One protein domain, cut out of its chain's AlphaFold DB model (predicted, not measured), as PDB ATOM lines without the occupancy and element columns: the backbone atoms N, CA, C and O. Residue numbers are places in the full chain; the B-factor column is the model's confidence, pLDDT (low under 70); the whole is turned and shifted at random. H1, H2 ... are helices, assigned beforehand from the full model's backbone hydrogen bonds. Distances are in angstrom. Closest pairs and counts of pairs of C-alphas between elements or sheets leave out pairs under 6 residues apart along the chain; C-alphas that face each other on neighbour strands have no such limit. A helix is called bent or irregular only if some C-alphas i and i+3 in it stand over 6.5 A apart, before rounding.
ATOM      1  N   GLY A 189     180.329 294.894 212.296       93.25
ATOM      2  CA  GLY A 189     178.978 295.423 212.451       93.25
ATOM      3  C   GLY A 189     177.899 294.353 212.575       93.25
ATOM      4  O   GLY A 189     176.747 294.646 212.275       93.25
ATOM      5  N   ASN A 190     178.224 293.140 213.028       94.44
ATOM      6  CA  ASN A 190     177.199 292.174 213.421       94.44
ATOM      7  C   ASN A 190     176.350 292.677 214.609       94.44
ATOM      8  O   ASN A 190     176.691 293.647 215.293       94.44
ATOM      9  N   ASP A 191     175.219 292.023 214.872       92.19
ATOM     10  CA  ASP A 191     174.226 292.534 215.829       92.19
ATOM     11  C   ASP A 191     174.742 292.623 217.270       92.19
ATOM     12  O   ASP A 191     174.370 293.536 218.020       92.19
ATOM     13  N   LYS A 192     175.668 291.737 217.647       91.44
ATOM     14  CA  LYS A 192     176.345 291.800 218.944       91.44
ATOM     15  C   LYS A 192     177.235 293.043 219.031       91.44
ATOM     16  O   LYS A 192     177.118 293.807 219.990       91.44
ATOM     17  N   ALA A 193     178.041 293.324 218.006       92.56
ATOM     18  CA  ALA A 193     178.844 294.542 217.937       92.56
ATOM     19  C   ALA A 193     177.984 295.818 217.967       92.56
ATOM     20  O   ALA A 193     178.305 296.754 218.698       92.56
ATOM     21  N   LYS A 194     176.852 295.848 217.250       93.06
ATOM     22  CA  LYS A 194     175.901 296.977 217.283       93.06
ATOM     23  C   LYS A 194     175.331 297.215 218.683       93.06
ATOM     24  O   LYS A 194     175.237 298.360 219.127       93.06
ATOM     25  N   THR A 195     174.980 296.145 219.393       90.12
ATOM     26  CA  THR A 195     174.462 296.220 220.767       90.12
ATOM     27  C   THR A 195     175.510 296.812 221.711       90.12
ATOM     28  O   THR A 195     175.218 297.751 222.459       90.12
ATOM     29  N   HIS A 196     176.755 296.338 221.617       91.12
ATOM     30  CA  HIS A 196     177.874 296.872 222.393       91.12
ATOM     31  C   HIS A 196     178.173 298.338 222.057       91.12
ATOM     32  O   HIS A 196     178.371 299.143 222.969       91.12
ATOM     33  N   ALA A 197     178.139 298.710 220.774       93.06
ATOM     34  CA  ALA A 197     178.298 300.088 220.320       93.06
ATOM     35  C   ALA A 197     177.215 301.006 220.912       93.06
ATOM     36  O   ALA A 197     177.528 302.054 221.477       93.06
ATOM     37  N   ALA A 198     175.945 300.594 220.866       91.31
ATOM     38  CA  ALA A 198     174.837 301.362 221.428       91.31
ATOM     39  C   ALA A 198     174.975 301.563 222.947       91.31
ATOM     40  O   ALA A 198     174.623 302.621 223.476       91.31
ATOM     41  N   GLN A 199     175.488 300.563 223.664       89.00
ATOM     42  CA  GLN A 199     175.735 300.678 225.097       89.00
ATOM     43  C   GLN A 199     176.932 301.569 225.421       89.00
ATOM     44  O   GLN A 199     176.848 302.400 226.327       89.00
ATOM     45  N   PHE A 200     178.018 301.444 224.660       91.81
ATOM     46  CA  PHE A 200     179.167 302.334 224.762       91.81
ATOM     47  C   PHE A 200     178.759 303.800 224.555       91.81
ATOM     48  O   PHE A 200     179.079 304.645 225.388       91.81
ATOM     49  N   LEU A 201     177.973 304.096 223.512       92.19
ATOM     50  CA  LEU A 201     177.482 305.451 223.237       92.19
ATOM     51  C   LEU A 201     176.582 305.980 224.361       92.19
ATOM     52  O   LEU A 201     176.728 307.133 224.762       92.19
ATOM     53  N   ARG A 202     175.702 305.146 224.932       90.00
ATOM     54  CA  ARG A 202     174.895 305.525 226.107       90.00
ATOM     55  C   ARG A 202     175.763 305.851 227.323       90.00
ATOM     56  O   ARG A 202     175.497 306.838 228.008       90.00
ATOM     57  N   ASN A 203     176.800 305.059 227.585       88.62
ATOM     58  CA  ASN A 203     177.736 305.322 228.677       88.62
ATOM     59  C   ASN A 203     178.487 306.638 228.450       88.62
ATOM     60  O   ASN A 203     178.544 307.468 229.352       88.62
ATOM     61  N   TRP A 204     178.980 306.870 227.233       91.81
ATOM     62  CA  TRP A 204     179.652 308.114 226.862       91.81
ATOM     63  C   TRP A 204     178.720 309.329 226.996       91.81
ATOM     64  O   TRP A 204     179.114 310.345 227.563       91.81
ATOM     65  N   GLN A 205     177.453 309.233 226.583       90.94
ATOM     66  CA  GLN A 205     176.467 310.300 226.808       90.94
ATOM     67  C   GLN A 205     176.305 310.647 228.293       90.94
ATOM     68  O   GLN A 205     176.176 311.823 228.634       90.94
ATOM     69  N   GLN A 206     176.337 309.646 229.177       89.56
ATOM     70  CA  GLN A 206     176.183 309.842 230.620       89.56
ATOM     71  C   GLN A 206     177.438 310.406 231.293       89.56
ATOM     72  O   GLN A 206     177.321 311.209 232.216       89.56
ATOM     73  N   THR A 207     178.628 309.980 230.870       89.31
ATOM     74  CA  THR A 207     179.898 310.383 231.500       89.31
ATOM     75  C   THR A 207     180.542 311.600 230.850       89.31
ATOM     76  O   THR A 207     181.411 312.225 231.451       89.31
ATOM     77  N   GLY A 208     180.130 311.949 229.632       90.00
ATOM     78  CA  GLY A 208     180.717 313.028 228.845       90.00
ATOM     79  C   GLY A 208     182.081 312.692 228.236       90.00
ATOM     80  O   GLY A 208     182.697 313.578 227.653       90.00
ATOM     81  N   HIS A 209     182.561 311.447 228.342       88.75
ATOM     82  CA  HIS A 209     183.846 311.035 227.771       88.75
ATOM     83  C   HIS A 209     183.832 309.556 227.334       88.75
ATOM     84  O   HIS A 209     183.321 308.722 228.085       88.75
ATOM     85  N   PRO A 210     184.431 309.174 226.186       87.19
ATOM     86  CA  PRO A 210     184.407 307.786 225.707       87.19
ATOM     87  C   PRO A 210     185.171 306.830 226.630       87.19
ATOM     88  O   PRO A 210     184.850 305.651 226.711       87.19
ATOM     89  N   LEU A 211     186.170 307.341 227.359       86.12
ATOM     90  CA  LEU A 211     186.937 306.570 228.348       86.12
ATOM     91  C   LEU A 211     186.321 306.618 229.758       86.12
ATOM     92  O   LEU A 211     186.856 306.017 230.687       86.12
ATOM     93  N   GLY A 212     185.220 307.353 229.943       74.88
ATOM     94  CA  GLY A 212     184.509 307.428 231.215       74.88
ATOM     95  C   GLY A 212     183.669 306.173 231.410       74.88
ATOM     96  O   GLY A 212     182.476 306.179 231.110       74.88
ATOM     97  N   VAL A 213     184.284 305.084 231.874       67.44
ATOM     98  CA  VAL A 213     183.565 303.837 232.156       67.44
ATOM     99  C   VAL A 213     183.093 303.848 233.607       67.44
ATOM    100  O   VAL A 213     183.876 303.651 234.533       67.44
ATOM    101  N   ASN A 214     181.791 304.049 233.818       64.00
ATOM    102  CA  ASN A 214     181.160 303.839 235.123       64.00
ATOM    103  C   ASN A 214     180.998 302.332 235.385       64.00
ATOM    104  O   ASN A 214     179.891 301.798 235.352       64.00
ATOM    105  N   LEU A 215     182.112 301.638 235.635       62.50
ATOM    106  CA  LEU A 215     182.132 300.201 235.952       62.50
ATOM    107  C   LEU A 215     181.413 299.872 237.273       62.50
ATOM    108  O   LEU A 215     181.058 298.728 237.527       62.50
ATOM    109  N   PHE A 235     169.606 281.675 239.603       75.75
ATOM    110  CA  PHE A 235     169.985 281.462 238.203       75.75
ATOM    111  C   PHE A 235     169.834 282.748 237.390       75.75
ATOM    112  O   PHE A 235     170.780 283.159 236.728       75.75
ATOM    113  N   ARG A 236     168.683 283.429 237.490       72.31
ATOM    114  CA  ARG A 236     168.443 284.686 236.769       72.31
ATOM    115  C   ARG A 236     169.430 285.785 237.171       72.31
ATOM    116  O   ARG A 236     169.987 286.425 236.295       72.31
ATOM    117  N   LEU A 237     169.698 285.965 238.466       70.38
ATOM    118  CA  LEU A 237     170.690 286.927 238.957       70.38
ATOM    119  C   LEU A 237     172.095 286.605 238.437       70.38
ATOM    120  O   LEU A 237     172.825 287.515 238.060       70.38
ATOM    121  N   THR A 238     172.468 285.325 238.393       72.38
ATOM    122  CA  THR A 238     173.770 284.889 237.867       72.38
ATOM    123  C   THR A 238     173.853 285.107 236.358       72.38
ATOM    124  O   THR A 238     174.850 285.630 235.876       72.38
ATOM    125  N   TRP A 239     172.798 284.772 235.614       78.94
ATOM    126  CA  TRP A 239     172.700 285.011 234.175       78.94
ATOM    127  C   TRP A 239     172.781 286.503 233.836       78.94
ATOM    128  O   TRP A 239     173.549 286.903 232.961       78.94
ATOM    129  N   ASP A 240     172.040 287.337 234.570       69.56
ATOM    130  CA  ASP A 240     172.059 288.793 234.424       69.56
ATOM    131  C   ASP A 240     173.456 289.351 234.759       69.56
ATOM    132  O   ASP A 240     173.963 290.211 234.039       69.56
ATOM    133  N   ALA A 241     174.121 288.823 235.795       66.25
ATOM    134  CA  ALA A 241     175.486 289.203 236.158       66.25
ATOM    135  C   ALA A 241     176.516 288.806 235.087       66.25
ATOM    136  O   ALA A 241     177.384 289.613 234.753       66.25
ATOM    137  N   VAL A 242     176.408 287.602 234.511       73.56
ATOM    138  CA  VAL A 242     177.267 287.150 233.402       73.56
ATOM    139  C   VAL A 242     177.045 288.036 232.180       73.56
ATOM    140  O   VAL A 242     178.005 288.624 231.685       73.56
ATOM    141  N   THR A 243     175.793 288.252 231.777       76.69
ATOM    142  CA  THR A 243     175.434 289.124 230.643       76.69
ATOM    143  C   THR A 243     175.964 290.549 230.845       76.69
ATOM    144  O   THR A 243     176.518 291.167 229.931       76.69
ATOM    145  N   GLN A 244     175.852 291.085 232.067       73.81
ATOM    146  CA  GLN A 244     176.409 292.390 232.415       73.81
ATOM    147  C   GLN A 244     177.941 292.392 232.323       73.81
ATOM    148  O   GLN A 244     178.514 293.356 231.816       73.81
ATOM    149  N   SER A 245     178.608 291.333 232.784       71.75
ATOM    150  CA  SER A 245     180.067 291.220 232.718       71.75
ATOM    151  C   SER A 245     180.588 291.126 231.280       71.75
ATOM    152  O   SER A 245     181.552 291.812 230.947       71.75
ATOM    153  N   GLU A 246     179.909 290.381 230.403       82.56
ATOM    154  CA  GLU A 246     180.231 290.281 228.972       82.56
ATOM    155  C   GLU A 246     180.113 291.643 228.293       82.56
ATOM    156  O   GLU A 246     180.999 292.092 227.569       82.56
ATOM    157  N   THR A 247     179.039 292.355 228.612       81.06
ATOM    158  CA  THR A 247     178.780 293.701 228.118       81.06
ATOM    159  C   THR A 247     179.841 294.705 228.589       81.06
ATOM    160  O   THR A 247     180.303 295.561 227.826       81.06
ATOM    161  N   VAL A 248     180.257 294.610 229.854       83.56
ATOM    162  CA  VAL A 248     181.351 295.414 230.412       83.56
ATOM    163  C   VAL A 248     182.673 295.090 229.716       83.56
ATOM    164  O   VAL A 248     183.388 296.009 229.323       83.56
ATOM    165  N   ALA A 249     182.986 293.812 229.499       85.69
ATOM    166  CA  ALA A 249     184.192 293.397 228.790       85.69
ATOM    167  C   ALA A 249     184.198 293.903 227.338       85.69
ATOM    168  O   ALA A 249     185.200 294.439 226.862       85.69
ATOM    169  N   ALA A 250     183.061 293.820 226.647       87.69
ATOM    170  CA  ALA A 250     182.931 294.298 225.280       87.69
ATOM    171  C   ALA A 250     183.074 295.822 225.167       87.69
ATOM    172  O   ALA A 250     183.803 296.319 224.304       87.69
ATOM    173  N   THR A 251     182.427 296.575 226.060       88.88
ATOM    174  CA  THR A 251     182.583 298.037 226.112       88.88
ATOM    175  C   THR A 251     184.006 298.441 226.497       88.88
ATOM    176  O   THR A 251     184.541 299.370 225.896       88.88
ATOM    177  N   ALA A 252     184.670 297.709 227.395       88.44
ATOM    178  CA  ALA A 252     186.094 297.892 227.678       88.44
ATOM    179  C   ALA A 252     186.970 297.630 226.438       88.44
ATOM    180  O   ALA A 252     187.927 298.364 226.200       88.44
ATOM    181  N   GLY A 253     186.613 296.652 225.600       92.88
ATOM    182  CA  GLY A 253     187.258 296.419 224.306       92.88
ATOM    183  C   GLY A 253     187.124 297.607 223.347       92.88
ATOM    184  O   GLY A 253     188.104 297.998 222.713       92.88
ATOM    185  N   ILE A 254     185.942 298.230 223.279       94.31
ATOM    186  CA  ILE A 254     185.727 299.461 222.498       94.31
ATOM    187  C   ILE A 254     186.588 300.606 223.052       94.31
ATOM    188  O   ILE A 254     187.299 301.257 222.288       94.31
ATOM    189  N   VAL A 255     186.576 300.813 224.372       93.12
ATOM    190  CA  VAL A 255     187.385 301.831 225.069       93.12
ATOM    191  C   VAL A 255     188.872 301.642 224.776       93.12
ATOM    192  O   VAL A 255     189.562 302.613 224.472       93.12
ATOM    193  N   TYR A 256     189.364 300.400 224.823       94.44
ATOM    194  CA  TYR A 256     190.746 300.060 224.499       94.44
ATOM    195  C   TYR A 256     191.104 300.466 223.069       94.44
ATOM    196  O   TYR A 256     192.058 301.215 222.871       94.44
ATOM    197  N   ARG A 257     190.322 300.028 222.072       95.94
ATOM    198  CA  ARG A 257     190.577 300.357 220.661       95.94
ATOM    199  C   ARG A 257     190.523 301.858 220.407       95.94
ATOM    200  O   ARG A 257     191.390 302.388 219.721       95.94
ATOM    201  N   TRP A 258     189.546 302.539 221.003       95.00
ATOM    202  CA  TRP A 258     189.420 303.990 220.930       95.00
ATOM    203  C   TRP A 258     190.659 304.676 221.511       95.00
ATOM    204  O   TRP A 258     191.289 305.486 220.838       95.00
ATOM    205  N   GLY A 259     191.070 304.307 222.727       93.25
ATOM    206  CA  GLY A 259     192.274 304.837 223.371       93.25
ATOM    207  C   GLY A 259     193.555 304.564 222.574       93.25
ATOM    208  O   GLY A 259     194.397 305.447 222.439       93.25
ATOM    209  N   MET A 260     193.688 303.374 221.987       95.94
ATOM    210  CA  MET A 260     194.825 303.022 221.135       95.94
ATOM    211  C   MET A 260     194.854 303.847 219.843       95.94
ATOM    212  O   MET A 260     195.903 304.381 219.496       95.94
ATOM    213  N   ALA A 261     193.716 304.029 219.170       96.12
ATOM    214  CA  ALA A 261     193.631 304.908 218.004       96.12
ATOM    215  C   ALA A 261     193.995 306.361 218.357       96.12
ATOM    216  O   ALA A 261     194.682 307.036 217.593       96.12
ATOM    217  N   TRP A 262     193.621 306.826 219.552       94.38
ATOM    218  CA  TRP A 262     194.023 308.134 220.070       94.38
ATOM    219  C   TRP A 262     195.524 308.284 220.274       94.38
ATOM    220  O   TRP A 262     196.091 309.297 219.875       94.38
ATOM    221  N   ILE A 263     196.179 307.280 220.861       94.75
ATOM    222  CA  ILE A 263     197.639 307.271 221.004       94.75
ATOM    223  C   ILE A 263     198.302 307.355 219.620       94.75
ATOM    224  O   ILE A 263     199.241 308.129 219.436       94.75
ATOM    225  N   GLY A 264     197.787 306.605 218.638       96.06
ATOM    226  CA  GLY A 264     198.272 306.646 217.256       96.06
ATOM    227  C   GLY A 264     198.097 308.020 216.598       96.06
ATOM    228  O   GLY A 264     199.050 308.532 216.015       96.06
ATOM    229  N   LEU A 265     196.926 308.647 216.760       95.25
ATOM    230  CA  LEU A 265     196.634 309.996 216.264       95.25
ATOM    231  C   LEU A 265     197.566 311.049 216.877       95.25
ATOM    232  O   LEU A 265     198.085 311.903 216.163       95.25
ATOM    233  N   THR A 266     197.764 311.012 218.196       94.62
ATOM    234  CA  THR A 266     198.646 311.962 218.890       94.62
ATOM    235  C   THR A 266     200.071 311.853 218.361       94.62
ATOM    236  O   THR A 266     200.672 312.866 218.028       94.62
ATOM    237  N   TYR A 267     200.574 310.631 218.177       96.06
ATOM    238  CA  TYR A 267     201.877 310.410 217.555       96.06
ATOM    239  C   TYR A 267     201.971 310.944 216.131       96.06
ATOM    240  O   TYR A 267     202.947 311.620 215.808       96.06
ATOM    241  N   GLN A 268     200.963 310.691 215.295       96.62
ATOM    242  CA  GLN A 268     200.942 311.213 213.930       96.62
ATOM    243  C   GLN A 268     201.005 312.750 213.913       96.62
ATOM    244  O   GLN A 268     201.796 313.321 213.164       96.62
ATOM    245  N   ARG A 269     200.263 313.422 214.801       95.12
ATOM    246  CA  ARG A 269     200.314 314.887 214.943       95.12
ATOM    247  C   ARG A 269     201.682 315.389 215.376       95.12
ATOM    248  O   ARG A 269     202.179 316.340 214.790       95.12
ATOM    249  N   THR A 270     202.318 314.740 216.351       94.88
ATOM    250  CA  THR A 270     203.675 315.112 216.777       94.88
ATOM    251  C   THR A 270     204.672 314.981 215.623       94.88
ATOM    252  O   THR A 270     205.531 315.842 215.446       94.88
ATOM    253  N   VAL A 271     204.547 313.943 214.786       94.50
ATOM    254  CA  VAL A 271     205.372 313.803 213.574       94.50
ATOM    255  C   VAL A 271     205.131 314.966 212.602       94.50
ATOM    256  O   VAL A 271     206.097 315.546 212.106       94.50
ATOM    257  N   GLU A 272     203.874 315.341 212.359       94.94
ATOM    258  CA  GLU A 272     203.499 316.450 211.465       94.94
ATOM    259  C   GLU A 272     203.976 317.820 211.982       94.94
ATOM    260  O   GLU A 272     204.506 318.625 211.212       94.94
ATOM    261  N   GLU A 273     203.860 318.078 213.285       94.12
ATOM    262  CA  GLU A 273     204.348 319.300 213.942       94.12
ATOM    263  C   GLU A 273     205.875 319.436 213.828       94.12
ATOM    264  O   GLU A 273     206.402 320.508 213.498       94.12
ATOM    265  N   LEU A 274     206.603 318.334 214.034       93.50
ATOM    266  CA  LEU A 274     208.056 318.293 213.864       93.50
ATOM    267  C   LEU A 274     208.466 318.456 212.396       93.50
ATOM    268  O   LEU A 274     209.459 319.132 212.115       93.50
ATOM    269  N   GLN A 275     207.698 317.894 211.460       93.50
ATOM    270  CA  GLN A 275     207.932 318.050 210.025       93.50
ATOM    271  C   GLN A 275     207.751 319.508 209.578       93.50
ATOM    272  O   GLN A 275     208.577 320.023 208.823       93.50
ATOM    273  N   GLY A 276     206.725 320.202 210.081       92.56
ATOM    274  CA  GLY A 276     206.494 321.625 209.799       92.56
ATOM    275  C   GLY A 276     207.578 322.555 210.358       92.56
ATOM    276  O   GLY A 276     207.775 323.658 209.848       92.56
ATOM    277  N   SER A 277     208.321 322.102 211.368       91.19
ATOM    278  CA  SER A 277     209.354 322.895 212.041       91.19
ATOM    279  C   SER A 277     210.704 322.942 211.297       91.19
ATOM    280  O   SER A 277     211.615 323.620 211.764       91.19
ATOM    281  N   ASN A 278     210.858 322.263 210.145       75.50
ATOM    282  CA  ASN A 278     212.037 322.297 209.245       75.50
ATOM    283  C   ASN A 278     213.420 322.031 209.893       75.50
ATOM    284  O   ASN A 278     214.457 322.245 209.267       75.50
ATOM    285  N   ALA A 279     213.475 321.552 211.136       60.53
ATOM    286  CA  ALA A 279     214.685 321.597 211.960       60.53
ATOM    287  C   ALA A 279     215.582 320.340 211.885       60.53
ATOM    288  O   ALA A 279     216.333 320.067 212.821       60.53
ATOM    289  N   GLY A 280     215.528 319.541 210.817       62.47
ATOM    290  CA  GLY A 280     216.430 318.393 210.654       62.47
ATOM    291  C   GLY A 280     215.983 317.401 209.585       62.47
ATOM    292  O   GLY A 280     214.803 317.336 209.255       62.47
ATOM    293  N   GLY A 281     216.934 316.644 209.032       78.25
ATOM    294  CA  GLY A 281     216.681 315.647 207.986       78.25
ATOM    295  C   GLY A 281     215.595 314.628 208.361       78.25
ATOM    296  O   GLY A 281     215.423 314.287 209.534       78.25
ATOM    297  N   GLN A 282     214.876 314.131 207.346       71.94
ATOM    298  CA  GLN A 282     213.715 313.240 207.494       71.94
ATOM    299  C   GLN A 282     213.989 311.986 208.343       71.94
ATOM    300  O   GLN A 282     213.078 311.527 209.032       71.94
ATOM    301  N   GLY A 283     215.232 311.483 208.353       75.56
ATOM    302  CA  GLY A 283     215.608 310.231 209.020       75.56
ATOM    303  C   GLY A 283     215.322 310.177 210.526       75.56
ATOM    304  O   GLY A 283     215.034 309.110 211.045       75.56
ATOM    305  N   ASN A 284     215.293 311.317 211.230       89.19
ATOM    306  CA  ASN A 284     215.107 311.336 212.690       89.19
ATOM    307  C   ASN A 284     213.730 311.824 213.165       89.19
ATOM    308  O   ASN A 284     213.511 311.925 214.373       89.19
ATOM    309  N   LEU A 285     212.783 312.138 212.273       92.75
ATOM    310  CA  LEU A 285     211.500 312.734 212.686       92.75
ATOM    311  C   LEU A 285     210.669 311.791 213.566       92.75
ATOM    312  O   LEU A 285     210.162 312.197 214.610       92.75
ATOM    313  N   ARG A 286     210.570 310.515 213.177       93.06
ATOM    314  CA  ARG A 286     209.794 309.505 213.912       93.06
ATOM    315  C   ARG A 286     210.400 309.217 215.282       93.06
ATOM    316  O   ARG A 286     209.677 309.212 216.275       93.06
ATOM    317  N   SER A 287     211.716 309.028 215.348       93.81
ATOM    318  CA  SER A 287     212.433 308.778 216.604       93.81
ATOM    319  C   SER A 287     212.324 309.964 217.562       93.81
ATOM    320  O   SER A 287     212.028 309.770 218.739       93.81
ATOM    321  N   ARG A 288     212.425 311.199 217.049       94.19
ATOM    322  CA  ARG A 288     212.196 312.418 217.841       94.19
ATOM    323  C   ARG A 288     210.758 312.528 218.344       94.19
ATOM    324  O   ARG A 288     210.571 312.847 219.509       94.19
ATOM    325  N   ALA A 289     209.756 312.216 217.518       94.44
ATOM    326  CA  ALA A 289     208.355 312.214 217.947       94.44
ATOM    327  C   ALA A 289     208.089 311.177 219.052       94.44
ATOM    328  O   ALA A 289     207.425 311.486 220.040       94.44
ATOM    329  N   LYS A 290     208.641 309.957 218.919       94.62
ATOM    330  CA  LYS A 290     208.578 308.917 219.963       94.62
ATOM    331  C   LYS A 290     209.183 309.432 221.275       94.62
ATOM    332  O   LYS A 290     208.564 309.286 222.325       94.62
ATOM    333  N   GLN A 291     210.374 310.033 221.204       94.88
ATOM    334  CA  GLN A 291     211.090 310.549 222.369       94.88
ATOM    335  C   GLN A 291     210.354 311.720 223.029       94.88
ATOM    336  O   GLN A 291     210.189 311.718 224.245       94.88
ATOM    337  N   GLN A 292     209.835 312.665 222.244       94.50
ATOM    338  CA  GLN A 292     209.060 313.791 222.760       94.50
ATOM    339  C   GLN A 292     207.815 313.313 223.522       94.50
ATOM    340  O   GLN A 292     207.600 313.710 224.664       94.50
ATOM    341  N   LEU A 293     207.029 312.398 222.943       93.31
ATOM    342  CA  LEU A 293     205.855 311.843 223.627       93.31
ATOM    343  C   LEU A 293     206.210 311.060 224.893       93.31
ATOM    344  O   LEU A 293     205.452 311.071 225.864       93.31
ATOM    345  N   TRP A 294     207.341 310.358 224.875       92.25
ATOM    346  CA  TRP A 294     207.843 309.633 226.034       92.25
ATOM    347  C   TRP A 294     208.201 310.581 227.186       92.25
ATOM    348  O   TRP A 294     207.780 310.355 228.322       92.25
ATOM    349  N   GLU A 295     208.934 311.655 226.888       92.38
ATOM    350  CA  GLU A 295     209.356 312.667 227.860       92.38
ATOM    351  C   GLU A 295     208.170 313.470 228.419       92.38
ATOM    352  O   GLU A 295     208.151 313.777 229.608       92.38
ATOM    353  N   GLU A 296     207.155 313.761 227.601       88.50
ATOM    354  CA  GLU A 296     205.959 314.503 228.025       88.50
ATOM    355  C   GLU A 296     205.034 313.693 228.945       88.50
ATOM    356  O   GLU A 296     204.439 314.245 229.871       88.50
ATOM    357  N   GLN A 297     204.876 312.389 228.689       81.56
ATOM    358  CA  GLN A 297     203.917 311.549 229.418       81.56
ATOM    359  C   GLN A 297     204.518 310.862 230.649       81.56
ATOM    360  O   GLN A 297     203.761 310.405 231.505       81.56
ATOM    361  N   LEU A 298     205.853 310.755 230.721       75.56
ATOM    362  CA  LEU A 298     206.604 310.007 231.739       75.56
ATOM    363  C   LEU A 298     205.921 308.680 232.136       75.56
ATOM    364  O   LEU A 298     205.553 308.494 233.302       75.56
ATOM    365  N   PRO A 299     205.699 307.749 231.186       74.31
ATOM    366  CA  PRO A 299     205.000 306.509 231.490       74.31
ATOM    367  C   PRO A 299     205.764 305.704 232.544       74.31
ATOM    368  O   PRO A 299     206.985 305.605 232.495       74.31
ATOM    369  N   THR A 300     205.048 305.015 233.429       84.25
ATOM    370  CA  THR A 300     205.652 304.050 234.371       84.25
ATOM    371  C   THR A 300     206.242 302.809 233.687       84.25
ATOM    372  O   THR A 300     206.857 301.972 234.341       84.25
ATOM    373  N   ALA A 301     206.013 302.654 232.380       86.88
ATOM    374  CA  ALA A 301     206.524 301.552 231.576       86.88
ATOM    375  C   ALA A 301     208.017 301.742 231.239       86.88
ATOM    376  O   ALA A 301     208.641 302.707 231.656       86.88
ATOM    377  N   THR A 302     208.599 300.826 230.461       93.88
ATOM    378  CA  THR A 302     209.898 301.035 229.797       93.88
ATOM    379  C   THR A 302     209.692 301.630 228.403       93.88
ATOM    380  O   THR A 302     208.616 301.477 227.813       93.88
ATOM    381  N   PHE A 303     210.727 302.260 227.835       91.69
ATOM    382  CA  PHE A 303     210.657 302.820 226.480       91.69
ATOM    383  C   PHE A 303     210.304 301.751 225.431       91.69
ATOM    384  O   PHE A 303     209.475 301.985 224.555       91.69
ATOM    385  N   ASN A 304     210.828 300.530 225.583       93.81
ATOM    386  CA  ASN A 304     210.504 299.396 224.709       93.81
ATOM    387  C   ASN A 304     209.022 299.006 224.787       93.81
ATOM    388  O   ASN A 304     208.375 298.808 223.757       93.81
ATOM    389  N   ALA A 305     208.451 298.941 225.995       91.88
ATOM    390  CA  ALA A 305     207.029 298.652 226.174       91.88
ATOM    391  C   ALA A 305     206.141 299.763 225.585       91.88
ATOM    392  O   ALA A 305     205.101 299.471 224.984       91.88
ATOM    393  N   PHE A 306     206.563 301.024 225.706       92.19
ATOM    394  CA  PHE A 306     205.907 302.153 225.053       92.19
ATOM    395  C   PHE A 306     205.979 302.066 223.532       92.19
ATOM    396  O   PHE A 306     204.936 302.144 222.888       92.19
ATOM    397  N   ASN A 307     207.151 301.805 222.954       94.19
ATOM    398  CA  ASN A 307     207.313 301.646 221.510       94.19
ATOM    399  C   ASN A 307     206.465 300.495 220.967       94.19
ATOM    400  O   ASN A 307     205.777 300.657 219.959       94.19
ATOM    401  N   ALA A 308     206.443 299.351 221.654       93.06
ATOM    402  CA  ALA A 308     205.596 298.223 221.276       93.06
ATOM    403  C   ALA A 308     204.102 298.579 221.335       93.06
ATOM    404  O   ALA A 308     203.331 298.163 220.468       93.06
ATOM    405  N   ARG A 309     203.668 299.351 222.340       94.19
ATOM    406  CA  ARG A 309     202.285 299.847 222.428       94.19
ATOM    407  C   ARG A 309     201.984 300.858 221.326       94.19
ATOM    408  O   ARG A 309     200.920 300.793 220.725       94.19
ATOM    409  N   LEU A 310     202.919 301.746 221.016       94.62
ATOM    410  CA  LEU A 310     202.761 302.755 219.981       94.62
ATOM    411  C   LEU A 310     202.673 302.132 218.578       94.62
ATOM    412  O   LEU A 310     201.813 302.519 217.790       94.62
ATOM    413  N   LYS A 311     203.492 301.111 218.282       93.31
ATOM    414  CA  LYS A 311     203.399 300.327 217.035       93.31
ATOM    415  C   LYS A 311     201.994 299.728 216.862       93.31
ATOM    416  O   LYS A 311     201.408 299.841 215.790       93.31
ATOM    417  N   ARG A 312     201.417 299.180 217.936       94.75
ATOM    418  CA  ARG A 312     200.039 298.658 217.955       94.75
ATOM    419  C   ARG A 312     198.981 299.755 217.815       94.75
ATOM    420  O   ARG A 312     198.032 299.602 217.056       94.75
ATOM    421  N   ALA A 313     199.165 300.878 218.504       95.69
ATOM    422  CA  ALA A 313     198.271 302.034 218.467       95.69
ATOM    423  C   ALA A 313     198.120 302.617 217.056       95.69
ATOM    424  O   ALA A 313     197.016 302.969 216.643       95.69
ATOM    425  N   ARG A 314     199.210 302.644 216.280       96.44
ATOM    426  CA  ARG A 314     199.185 303.099 214.884       96.44
ATOM    427  C   ARG A 314     198.250 302.273 214.001       96.44
ATOM    428  O   ARG A 314     197.572 302.864 213.175       96.44
ATOM    429  N   ARG A 315     198.146 300.955 214.207       96.62
ATOM    430  CA  ARG A 315     197.213 300.109 213.436       96.62
ATOM    431  C   ARG A 315     195.757 300.469 213.714       96.62
ATOM    432  O   ARG A 315     194.961 300.594 212.792       96.62
ATOM    433  N   TRP A 316     195.417 300.698 214.981       97.25
ATOM    434  CA  TRP A 316     194.077 301.148 215.364       97.25
ATOM    435  C   TRP A 316     193.740 302.526 214.794       97.25
ATOM    436  O   TRP A 316     192.614 302.749 214.352       97.25
ATOM    437  N   TYR A 317     194.717 303.432 214.773       97.50
ATOM    438  CA  TYR A 317     194.558 304.737 214.143       97.50
ATOM    439  C   TYR A 317     194.377 304.626 212.622       97.50
ATOM    440  O   TYR A 317     193.467 305.247 212.087       97.50
ATOM    441  N   GLU A 318     195.150 303.775 211.948       97.56
ATOM    442  CA  GLU A 318     195.011 303.509 210.510       97.56
ATOM    443  C   GLU A 318     193.620 302.955 210.158       97.56
ATOM    444  O   GLU A 318     193.017 303.381 209.174       97.56
ATOM    445  N   ALA A 319     193.057 302.066 210.989       97.69
ATOM    446  CA  ALA A 319     191.663 301.637 210.835       97.69
ATOM    447  C   ALA A 319     190.680 302.803 210.977       97.69
ATOM    448  O   ALA A 319     189.776 302.936 210.153       97.69
ATOM    449  N   ALA A 320     190.850 303.643 212.000       97.44
ATOM    450  CA  ALA A 320     189.981 304.794 212.229       97.44
ATOM    451  C   ALA A 320     190.070 305.831 211.096       97.44
ATOM    452  O   ALA A 320     189.068 306.438 210.735       97.44
ATOM    453  N   GLU A 321     191.253 306.018 210.514       97.50
ATOM    454  CA  GLU A 321     191.473 306.904 209.373       97.50
ATOM    455  C   GLU A 321     190.876 306.331 208.080       97.50
ATOM    456  O   GLU A 321     190.216 307.051 207.333       97.50
ATOM    457  N   THR A 322     191.061 305.032 207.833       97.38
ATOM    458  CA  THR A 322     190.656 304.387 206.573       97.38
ATOM    459  C   THR A 322     189.162 304.071 206.529       97.38
ATOM    460  O   THR A 322     188.518 304.250 205.498       97.38
ATOM    461  N   LEU A 323     188.604 303.566 207.631       97.56
ATOM    462  CA  LEU A 323     187.207 303.126 207.709       97.56
ATOM    463  C   LEU A 323     186.294 304.147 208.391       97.56
ATOM    464  O   LEU A 323     185.080 304.009 208.294       97.56
ATOM    465  N   GLY A 324     186.853 305.130 209.096       97.50
ATOM    466  CA  GLY A 324     186.122 306.016 210.002       97.50
ATOM    467  C   GLY A 324     186.231 305.573 211.464       97.50
ATOM    468  O   GLY A 324     186.449 304.398 211.774       97.50
ATOM    469  N   TRP A 325     186.067 306.508 212.396       97.31
ATOM    470  CA  TRP A 325     186.247 306.257 213.835       97.31
ATOM    471  C   TRP A 325     185.153 305.357 214.410       97.31
ATOM    472  O   TRP A 325     185.411 304.544 215.299       97.31
ATOM    473  N   GLY A 326     183.943 305.444 213.864       95.94
ATOM    474  CA  GLY A 326     182.811 304.592 214.199       95.94
ATOM    475  C   GLY A 326     183.107 303.111 213.964       95.94
ATOM    476  O   GLY A 326     182.547 302.270 214.666       95.94
ATOM    477  N   SER A 327     184.045 302.772 213.069       97.25
ATOM    478  CA  SER A 327     184.471 301.383 212.838       97.25
ATOM    479  C   SER A 327     184.968 300.708 214.119       97.25
ATOM    480  O   SER A 327     184.674 299.535 214.349       97.25
ATOM    481  N   LEU A 328     185.618 301.459 215.018       96.69
ATOM    482  CA  LEU A 328     186.144 300.952 216.288       96.69
ATOM    483  C   LEU A 328     185.044 300.433 217.229       96.69
ATOM    484  O   LEU A 328     185.307 299.562 218.072       96.69
ATOM    485  N   LEU A 329     183.817 300.945 217.074       95.81
ATOM    486  CA  LEU A 329     182.643 300.527 217.838       95.81
ATOM    487  C   LEU A 329     182.082 299.191 217.339       95.81
ATOM    488  O   LEU A 329     181.569 298.407 218.132       95.81
ATOM    489  N   PHE A 330     182.200 298.929 216.036       95.88
ATOM    490  CA  PHE A 330     181.571 297.793 215.357       95.88
ATOM    491  C   PHE A 330     182.470 296.561 215.225       95.88
ATOM    492  O   PHE A 330     182.066 295.553 214.645       95.88
ATOM    493  N   LEU A 331     183.676 296.625 215.785       94.50
ATOM    494  CA  LEU A 331     184.578 295.489 215.895       94.50
ATOM    495  C   LEU A 331     184.192 294.608 217.083       94.50
ATOM    496  O   LEU A 331     184.386 294.981 218.246       94.50
ATOM    497  N   GLU A 332     183.673 293.417 216.802       91.62
ATOM    498  CA  GLU A 332     183.465 292.417 217.841       91.62
ATOM    499  C   GLU A 332     184.811 291.837 218.286       91.62
ATOM    500  O   GLU A 332     185.575 291.326 217.468       91.62
ATOM    501  N   GLY A 333     185.093 291.900 219.592       89.44
ATOM    502  CA  GLY A 333     186.365 291.438 220.155       89.44
ATOM    503  C   GLY A 333     186.628 289.943 219.960       89.44
ATOM    504  O   GLY A 333     187.789 289.553 219.922       89.44
ATOM    505  N   ASP A 334     185.577 289.142 219.782       89.19
ATOM    506  CA  ASP A 334     185.676 287.693 219.577       89.19
ATOM    507  C   ASP A 334     186.045 287.334 218.130       89.19
ATOM    508  O   ASP A 334     186.677 286.310 217.883       89.19
ATOM    509  N   VAL A 335     185.690 288.193 217.167       90.38
ATOM    510  CA  VAL A 335     185.956 287.963 215.739       90.38
ATOM    511  C   VAL A 335     187.207 288.697 215.273       90.38
ATOM    512  O   VAL A 335     188.047 288.135 214.571       90.38
ATOM    513  N   VAL A 336     187.349 289.961 215.674       91.06
ATOM    514  CA  VAL A 336     188.513 290.797 215.385       91.06
ATOM    515  C   VAL A 336     189.224 291.073 216.702       91.06
ATOM    516  O   VAL A 336     189.100 292.137 217.314       91.06
ATOM    517  N   THR A 337     189.942 290.052 217.169       92.25
ATOM    518  CA  THR A 337     190.679 290.133 218.432       92.25
ATOM    519  C   THR A 337     191.780 291.188 218.339       92.25
ATOM    520  O   THR A 337     192.377 291.402 217.280       92.25
ATOM    521  N   ALA A 338     192.109 291.813 219.472       91.50
ATOM    522  CA  ALA A 338     193.231 292.745 219.518       91.50
ATOM    523  C   ALA A 338     194.535 292.070 219.076       91.50
ATOM    524  O   ALA A 338     195.295 292.653 218.315       91.50
ATOM    525  N   ASN A 339     194.742 290.808 219.458       93.19
ATOM    526  CA  ASN A 339     195.904 290.034 219.035       93.19
ATOM    527  C   ASN A 339     195.974 289.852 217.510       93.19
ATOM    528  O   ASN A 339     197.048 289.956 216.921       93.19
ATOM    529  N   TRP A 340     194.832 289.622 216.861       93.62
ATOM    530  CA  TRP A 340     194.780 289.453 215.412       93.62
ATOM    531  C   TRP A 340     195.191 290.729 214.668       93.62
ATOM    532  O   TRP A 340     196.037 290.678 213.774       93.62
ATOM    533  N   VAL A 341     194.663 291.877 215.105       91.38
ATOM    534  CA  VAL A 341     195.016 293.197 214.558       91.38
ATOM    535  C   VAL A 341     196.454 293.580 214.884       91.38
ATOM    536  O   VAL A 341     197.129 294.179 214.056       91.38
ATOM    537  N   GLU A 342     196.942 293.267 216.080       91.81
ATOM    538  CA  GLU A 342     198.217 293.782 216.587       91.81
ATOM    539  C   GLU A 342     199.425 292.910 216.248       91.81
ATOM    540  O   GLU A 342     200.527 293.444 216.131       91.81
ATOM    541  N   GLN A 343     199.238 291.595 216.117       89.50
ATOM    542  CA  GLN A 343     200.339 290.630 216.008       89.50
ATOM    543  C   GLN A 343     200.188 289.670 214.829       89.50
ATOM    544  O   GLN A 343     201.185 289.344 214.192       89.50
ATOM    545  N   THR A 344     198.971 289.205 214.532       91.62
ATOM    546  CA  THR A 344     198.786 288.152 213.523       91.62
ATOM    547  C   THR A 344     198.958 288.666 212.099       91.62
ATOM    548  O   THR A 344     199.629 288.014 211.303       91.62
ATOM    549  N   LEU A 345     198.360 289.812 211.765       92.56
ATOM    550  CA  LEU A 345     198.463 290.369 210.416       92.56
ATOM    551  C   LEU A 345     199.790 291.104 210.210       92.56
ATOM    552  O   LEU A 345     200.228 291.887 211.059       92.56
ATOM    553  N   ARG A 346     200.418 290.919 209.051       94.12
ATOM    554  CA  ARG A 346     201.520 291.785 208.599       94.12
ATOM    555  C   ARG A 346     200.992 293.175 208.231       94.12
ATOM    556  O   ARG A 346     199.794 293.363 208.041       94.12
ATOM    557  N   VAL A 347     201.880 294.160 208.102       93.25
ATOM    558  CA  VAL A 347     201.487 295.549 207.779       93.25
ATOM    559  C   VAL A 347     200.739 295.631 206.441       93.25
ATOM    560  O   VAL A 347     199.662 296.214 206.368       93.25
ATOM    561  N   SER A 348     201.243 294.969 205.397       94.75
ATOM    562  CA  SER A 348     200.588 294.907 204.081       94.75
ATOM    563  C   SER A 348     199.273 294.117 204.089       94.75
ATOM    564  O   SER A 348     198.352 294.409 203.333       94.75
ATOM    565  N   GLU A 349     199.175 293.106 204.950       95.94
ATOM    566  CA  GLU A 349     197.962 292.304 205.126       95.94
ATOM    567  C   GLU A 349     196.870 293.102 205.852       95.94
ATOM    568  O   GLU A 349     195.689 292.985 205.531       95.94
ATOM    569  N   TRP A 350     197.264 293.953 206.799       96.44
ATOM    570  CA  TRP A 350     196.366 294.859 207.504       96.44
ATOM    571  C   TRP A 350     195.747 295.901 206.568       96.44
ATOM    572  O   TRP A 350     194.522 296.012 206.509       96.44
ATOM    573  N   SER A 351     196.558 296.596 205.767       96.56
ATOM    574  CA  SER A 351     196.050 297.584 204.804       96.56
ATOM    575  C   SER A 351     195.168 296.945 203.722       96.56
ATOM    576  O   SER A 351     194.177 297.530 203.275       96.56
ATOM    577  N   LEU A 352     195.480 295.707 203.325       97.62
ATOM    578  CA  LEU A 352     194.620 294.892 202.474       97.62
ATOM    579  C   LEU A 352     193.268 294.598 203.138       97.62
ATOM    580  O   LEU A 352     192.227 294.790 202.508       97.62
ATOM    581  N   TRP A 353     193.263 294.183 204.405       97.94
ATOM    582  CA  TRP A 353     192.026 293.910 205.132       97.94
ATOM    583  C   TRP A 353     191.132 295.154 205.253       97.94
ATOM    584  O   TRP A 353     189.928 295.054 205.030       97.94
ATOM    585  N   LEU A 354     191.697 296.340 205.500       97.94
ATOM    586  CA  LEU A 354     190.921 297.587 205.534       97.94
ATOM    587  C   LEU A 354     190.213 297.860 204.193       97.94
ATOM    588  O   LEU A 354     189.019 298.160 204.166       97.94
ATOM    589  N   ARG A 355     190.906 297.663 203.062       98.00
ATOM    590  CA  ARG A 355     190.290 297.772 201.725       98.00
ATOM    591  C   ARG A 355     189.226 296.701 201.485       98.00
ATOM    592  O   ARG A 355     188.203 296.977 200.859       98.00
ATOM    593  N   LEU A 356     189.445 295.488 201.993       98.25
ATOM    594  CA  LEU A 356     188.478 294.399 201.891       98.25
ATOM    595  C   LEU A 356     187.169 294.747 202.606       98.25
ATOM    596  O   LEU A 356     186.108 294.542 202.027       98.25
ATOM    597  N   VAL A 357     187.225 295.309 203.818       97.81
ATOM    598  CA  VAL A 357     186.026 295.730 204.567       97.81
ATOM    599  C   VAL A 357     185.167 296.685 203.738       97.81
ATOM    600  O   VAL A 357     183.955 296.495 203.642       97.81
ATOM    601  N   GLN A 358     185.785 297.687 203.108       97.50
ATOM    602  CA  GLN A 358     185.074 298.650 202.263       97.50
ATOM    603  C   GLN A 358     184.393 297.980 201.065       97.50
ATOM    604  O   GLN A 358     183.302 298.383 200.668       97.50
ATOM    605  N   ARG A 359     185.026 296.940 200.508       97.56
ATOM    606  CA  ARG A 359     184.510 296.178 199.370       97.56
ATOM    607  C   ARG A 359     183.324 295.291 199.749       97.56
ATOM    608  O   ARG A 359     182.320 295.305 199.046       97.56
ATOM    609  N   VAL A 360     183.454 294.497 200.811       97.69
ATOM    610  CA  VAL A 360     182.505 293.406 201.111       97.69
ATOM    611  C   VAL A 360     181.376 293.819 202.044       97.69
ATOM    612  O   VAL A 360     180.412 293.073 202.196       97.69
ATOM    613  N   ASN A 361     181.484 294.983 202.691       96.06
ATOM    614  CA  ASN A 361     180.508 295.429 203.678       96.06
ATOM    615  C   ASN A 361     180.138 296.923 203.526       96.06
ATOM    616  O   ASN A 361     180.353 297.722 204.445       96.06
ATOM    617  N   PRO A 362     179.575 297.332 202.367       96.06
ATOM    618  CA  PRO A 362     179.232 298.731 202.099       96.06
ATOM    619  C   PRO A 362     178.165 299.277 203.057       96.06
ATOM    620  O   PRO A 362     178.222 300.442 203.450       96.06
ATOM    621  N   SER A 363     177.227 298.436 203.500       93.50
ATOM    622  CA  SER A 363     176.192 298.821 204.465       93.50
ATOM    623  C   SER A 363     176.796 299.235 205.807       93.50
ATOM    624  O   SER A 363     176.386 300.232 206.402       93.50
ATOM    625  N   VAL A 364     177.819 298.515 206.278       93.69
ATOM    626  CA  VAL A 364     178.517 298.877 207.516       93.69
ATOM    627  C   VAL A 364     179.394 300.109 207.328       93.69
ATOM    628  O   VAL A 364     179.474 300.916 208.246       93.69
ATOM    629  N   GLN A 365     179.973 300.337 206.145       96.12
ATOM    630  CA  GLN A 365     180.649 301.611 205.849       96.12
ATOM    631  C   GLN A 365     179.694 302.803 205.959       96.12
ATOM    632  O   GLN A 365     180.030 303.813 206.577       96.12
ATOM    633  N   GLN A 366     178.477 302.676 205.426       94.81
ATOM    634  CA  GLN A 366     177.455 303.710 205.567       94.81
ATOM    635  C   GLN A 366     177.078 303.931 207.036       94.81
ATOM    636  O   GLN A 366     176.978 305.071 207.490       94.81
ATOM    637  N   LEU A 367     176.923 302.852 207.803       92.12
ATOM    638  CA  LEU A 367     176.656 302.931 209.233       92.12
ATOM    639  C   LEU A 367     177.790 303.632 209.999       92.12
ATOM    640  O   LEU A 367     177.518 304.490 210.839       92.12
ATOM    641  N   ILE A 368     179.050 303.306 209.700       95.94
ATOM    642  CA  ILE A 368     180.222 303.964 210.291       95.94
ATOM    643  C   ILE A 368     180.201 305.460 209.975       95.94
ATOM    644  O   ILE A 368     180.345 306.276 210.883       95.94
ATOM    645  N   HIS A 369     179.941 305.828 208.720       96.06
ATOM    646  CA  HIS A 369     179.843 307.226 208.311       96.06
ATOM    647  C   HIS A 369     178.722 307.979 209.047       96.06
ATOM    648  O   HIS A 369     178.912 309.122 209.476       96.06
ATOM    649  N   ASN A 370     177.568 307.338 209.239       93.75
ATOM    650  CA  ASN A 370     176.456 307.908 209.997       93.75
ATOM    651  C   ASN A 370     176.845 308.147 211.461       93.75
ATOM    652  O   ASN A 370     176.529 309.200 212.016       93.75
ATOM    653  N   VAL A 371     177.567 307.206 212.078       94.06
ATOM    654  CA  VAL A 371     178.082 307.358 213.445       94.06
ATOM    655  C   VAL A 371     179.106 308.486 213.532       94.06
ATOM    656  O   VAL A 371     179.007 309.315 214.435       94.06
ATOM    657  N   ASP A 372     180.050 308.574 212.599       96.00
ATOM    658  CA  ASP A 372     181.052 309.646 212.584       96.00
ATOM    659  C   ASP A 372     180.405 311.024 212.418       96.00
ATOM    660  O   ASP A 372     180.763 311.980 213.112       96.00
ATOM    661  N   THR A 373     179.398 311.111 211.547       94.88
ATOM    662  CA  THR A 373     178.599 312.325 211.342       94.88
ATOM    663  C   THR A 373     177.824 312.696 212.604       94.88
ATOM    664  O   THR A 373     177.815 313.862 212.995       94.88
ATOM    665  N   PHE A 374     177.216 311.708 213.266       93.19
ATOM    666  CA  PHE A 374     176.510 311.892 214.530       93.19
ATOM    667  C   PHE A 374     177.440 312.411 215.633       93.19
ATOM    668  O   PHE A 374     177.110 313.395 216.292       93.19
ATOM    669  N   LEU A 375     178.615 311.798 215.810       93.75
ATOM    670  CA  LEU A 375     179.602 312.212 216.813       93.75
ATOM    671  C   LEU A 375     180.175 313.604 216.515       93.75
ATOM    672  O   LEU A 375     180.517 314.358 217.433       93.75
ATOM    673  N   GLY A 376     180.301 313.948 215.234       94.62
ATOM    674  CA  GLY A 376     180.899 315.191 214.775       94.62
ATOM    675  C   GLY A 376     182.351 315.376 215.247       94.62
ATOM    676  O   GLY A 376     182.912 314.558 215.977       94.62
ATOM    677  N   PRO A 377     183.003 316.495 214.894       94.62
ATOM    678  CA  PRO A 377     184.419 316.697 215.206       94.62
ATOM    679  C   PRO A 377     184.735 316.671 216.707       94.62
ATOM    680  O   PRO A 377     185.811 316.231 217.101       94.62
ATOM    681  N   ASN A 378     183.806 317.138 217.548       93.25
ATOM    682  CA  ASN A 378     183.999 317.173 218.997       93.25
ATOM    683  C   ASN A 378     183.872 315.785 219.629       93.25
ATOM    684  O   ASN A 378     184.721 315.432 220.443       93.25
ATOM    685  N   GLY A 379     182.863 314.993 219.248       92.19
ATOM    686  CA  GLY A 379     182.724 313.618 219.729       92.19
ATOM    687  C   GLY A 379     183.884 312.758 219.242       92.19
ATOM    688  O   GLY A 379     184.547 312.109 220.041       92.19
ATOM    689  N   LEU A 380     184.253 312.865 217.964       93.38
ATOM    690  CA  LEU A 380     185.444 312.202 217.423       93.38
ATOM    691  C   LEU A 380     186.724 312.571 218.184       93.38
ATOM    692  O   LEU A 380     187.606 311.732 218.332       93.38
ATOM    693  N   ARG A 381     186.790 313.794 218.737       88.81
ATOM    694  CA  ARG A 381     187.863 314.284 219.619       88.81
ATOM    695  C   ARG A 381     187.787 313.787 221.079       88.81
ATOM    696  O   ARG A 381     188.541 314.260 221.923       88.81
ATOM    697  N   GLY A 382     186.894 312.847 221.381       87.56
ATOM    698  CA  GLY A 382     186.642 312.344 222.732       87.56
ATOM    699  C   GLY A 382     185.857 313.311 223.621       87.56
ATOM    700  O   GLY A 382     185.735 313.087 224.822       87.56
ATOM    701  N   GLY A 383     185.317 314.387 223.046       91.12
ATOM    702  CA  GLY A 383     184.515 315.366 223.765       91.12
ATOM    703  C   GLY A 383     183.146 314.831 224.203       91.12
ATOM    704  O   GLY A 383     182.727 313.739 223.803       91.12
ATOM    705  N   PRO A 384     182.412 315.602 225.020       91.75
ATOM    706  CA  PRO A 384     181.090 315.215 225.489       91.75
ATOM    707  C   PRO A 384     180.067 315.175 224.352       91.75
ATOM    708  O   PRO A 384     179.976 316.098 223.542       91.75
ATOM    709  N   ILE A 385     179.243 314.125 224.357       93.12
ATOM    710  CA  ILE A 385     178.130 313.915 223.415       93.12
ATOM    711  C   ILE A 385     176.754 314.053 224.091       93.12
ATOM    712  O   ILE A 385     175.738 313.615 223.560       93.12
ATOM    713  N   SER A 386     176.704 314.674 225.273       87.62
ATOM    714  CA  SER A 386     175.500 314.813 226.111       87.62
ATOM    715  C   SER A 386     174.374 315.630 225.470       87.62
ATOM    716  O   SER A 386     173.210 315.439 225.806       87.62
ATOM    717  N   ASN A 387     174.709 316.533 224.545       85.44
ATOM    718  CA  ASN A 387     173.734 317.379 223.851       85.44
ATOM    719  C   ASN A 387     173.163 316.724 222.584       85.44
ATOM    720  O   ASN A 387     172.310 317.316 221.922       85.44
ATOM    721  N   MET A 388     173.655 315.544 222.206       83.12
ATOM    722  CA  MET A 388     173.161 314.827 221.035       83.12
ATOM    723  C   MET A 388     171.870 314.108 221.405       83.12
ATOM    724  O   MET A 388     171.768 313.555 222.503       83.12
ATOM    725  N   GLN A 389     170.876 314.124 220.508       77.50
ATOM    726  CA  GLN A 389     169.634 313.406 220.770       77.50
ATOM    727  C   GLN A 389     169.948 311.944 221.117       77.50
ATOM    728  O   GLN A 389     170.810 311.328 220.477       77.50
ATOM    729  N   PRO A 390     169.309 311.397 222.168       64.69
ATOM    730  CA  PRO A 390     169.546 310.027 222.574       64.69
ATOM    731  C   PRO A 390     169.279 309.106 221.385       64.69
ATOM    732  O   PRO A 390     168.279 309.248 220.685       64.69
ATOM    733  N   VAL A 391     170.206 308.171 221.191       59.88
ATOM    734  CA  VAL A 391     170.277 307.126 220.157       59.88
ATOM    735  C   VAL A 391     169.124 306.123 220.370       59.88
ATOM    736  O   VAL A 391     169.336 304.958 220.683       59.88
ATOM    737  N   GLY A 392     167.880 306.610 220.371       48.38
ATOM    738  CA  GLY A 392     166.733 305.934 220.981       48.38
ATOM    739  C   GLY A 392     165.769 305.286 219.993       48.38
ATOM    740  O   GLY A 392     165.100 304.326 220.358       48.38
ATOM    741  N   ALA A 393     165.716 305.767 218.750       47.81
ATOM    742  CA  ALA A 393     164.851 305.202 217.712       47.81
ATOM    743  C   ALA A 393     165.545 305.191 216.348       47.81
ATOM    744  O   ALA A 393     165.712 304.129 215.762       47.81
ATOM    745  N   GLU A 394     166.071 306.336 215.909       48.94
ATOM    746  CA  GLU A 394     166.630 306.483 214.558       48.94
ATOM    747  C   GLU A 394     167.912 305.688 214.334       48.94
ATOM    748  O   GLU A 394     168.136 305.193 213.241       48.94
ATOM    749  N   VAL A 395     168.752 305.509 215.357       51.88
ATOM    750  CA  VAL A 395     169.963 304.693 215.206       51.88
ATOM    751  C   VAL A 395     169.647 303.211 215.340       51.88
ATOM    752  O   VAL A 395     170.260 302.438 214.634       51.88
ATOM    753  N   SER A 396     168.659 302.783 216.136       52.53
ATOM    754  CA  SER A 396     168.169 301.393 216.055       52.53
ATOM    755  C   SER A 396     167.546 301.092 214.690       52.53
ATOM    756  O   SER A 396     167.653 299.969 214.210       52.53
ATOM    757  N   GLU A 397     166.923 302.089 214.059       55.00
ATOM    758  CA  GLU A 397     166.374 301.993 212.707       55.00
ATOM    759  C   GLU A 397     167.476 302.050 211.633       55.00
ATOM    760  O   GLU A 397     167.467 301.234 210.721       55.00
ATOM    761  N   ALA A 398     168.504 302.889 211.800       51.03
ATOM    762  CA  ALA A 398     169.696 302.931 210.945       51.03
ATOM    763  C   ALA A 398     170.636 301.725 211.146       51.03
ATOM    764  O   ALA A 398     171.413 301.383 210.260       51.03
ATOM    765  N   LEU A 399     170.575 301.075 212.312       53.19
ATOM    766  CA  LEU A 399     171.244 299.810 212.638       53.19
ATOM    767  C   LEU A 399     170.434 298.593 212.172       53.19
ATOM    768  O   LEU A 399     170.965 297.473 212.157       53.19
ATOM    769  N   ARG A 400     169.166 298.796 211.797       51.44
ATOM    770  CA  ARG A 400     168.327 297.791 211.158       51.44
ATOM    771  C   ARG A 400     168.811 297.674 209.720       51.44
ATOM    772  O   ARG A 400     168.491 298.489 208.862       51.44
TER     773      ARG A 400
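What this domain is: This is residues 189 to 215 and 235 to 400 of the 494 residues of an uncharacterized protein of Pyrenophora teres f. maculata (UniProt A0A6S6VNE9). One very long helix, H2, is the spine of the model and makes its longest axis; H1 and H4 cross it, H3 folds back at its last end, H5, H7 and H8 gather round the last part of H4, residues 315 to 323, and H6 packs on H4 at residues 312 to 315. Residues 235 to 244 of H2 stick out at one end of the spine, and residues 276 to 281 stick out at the other. The printed part has 193 residues with nine named helices, H1 to H9 in order, no named strand, and the class all helix. It is compact, with a radius of gyration of the C-alphas of 18.1 A, yet elongated, spanning 60 by 38 by 37 A.

Where its parts are: H1, residues 191 to 207, begins at C-alpha 191 (174.226, 292.534, 215.829) and is 24.4 A long. H2, residues 235 to 276, is 61.3 A long and ends at C-alpha 276 (206.494, 321.625, 209.799). H3 is residues 282 to 297, 24.1 A; H4 is residues 303 to 323, 30.0 A. H5 is residues 327 to 330, H6 residues 338 to 344, H7 residues 347 to 360, 20.2 A, and H8 residues 362 to 380, 21.3 A. H9, residues 394 to 398, ends at C-alpha 398 (169.696, 302.931, 210.945). H3 and H8 are irregular: C-alphas 283 and 286 are 7.6 A apart, and C-alphas 374 and 377 are 9.3 A apart, with a kink of 57 degrees in H8 near residue 374.

How they stand to each other: H4 is the hub, touching five helices. It touches H2 about perpendicular, at 84 degrees, with the closest C-alphas, Tyr 317 and Ala 261, 4.0 A apart. H4 touches H7 at a shallow tilt of 24 degrees, the same way; the closest C-alphas, Ala 319 and Leu 354, are 6.7 A apart. H4 only just touches H3 and H6, each with 3 pairs of C-alphas within 8 A. H2 touches H3 with residues 267 to 275 alone, at a steep tilt of 50 degrees, opposite ways; the closest C-alphas, Val 271 and Ala 289, are 5.5 A apart. H1 touches H2 about perpendicular, at 73 degrees, with C-alphas Phe 200 and Thr 251 closest at 5.7 A. H5 touches H1, H2 and H4; C-alphas Phe 330 and Ala 193, the closest of H5 and H1, are 5.0 A apart. H8 is close to H5 but not clearly touching, with C-alphas Ile 368 and Ser 327 closest at 5.6 A. H9 and H1 are near each other. Each O i to N i+4 pair is within hydrogen-bond range in H1, H2, H6, H7 and H9, against 10 of 12 in H3, 15 of 17 in H4 and 13 of 15 in H8; H5 is too short for such a pair.

The domain as a whole: The C-alphas farthest apart, Phe 235 and Ala 279, are 65.6 A apart. Residues 216 to 234 are not printed, and C-alphas 215 and 235 are 22.4 A apart across the cut. The link from H8 to H9, residues 381 to 393, is long. The mean pLDDT of the printed part is 88.1; residues 213 to 215, 240 to 241, 279 to 280 and 390 to 400 are under 70.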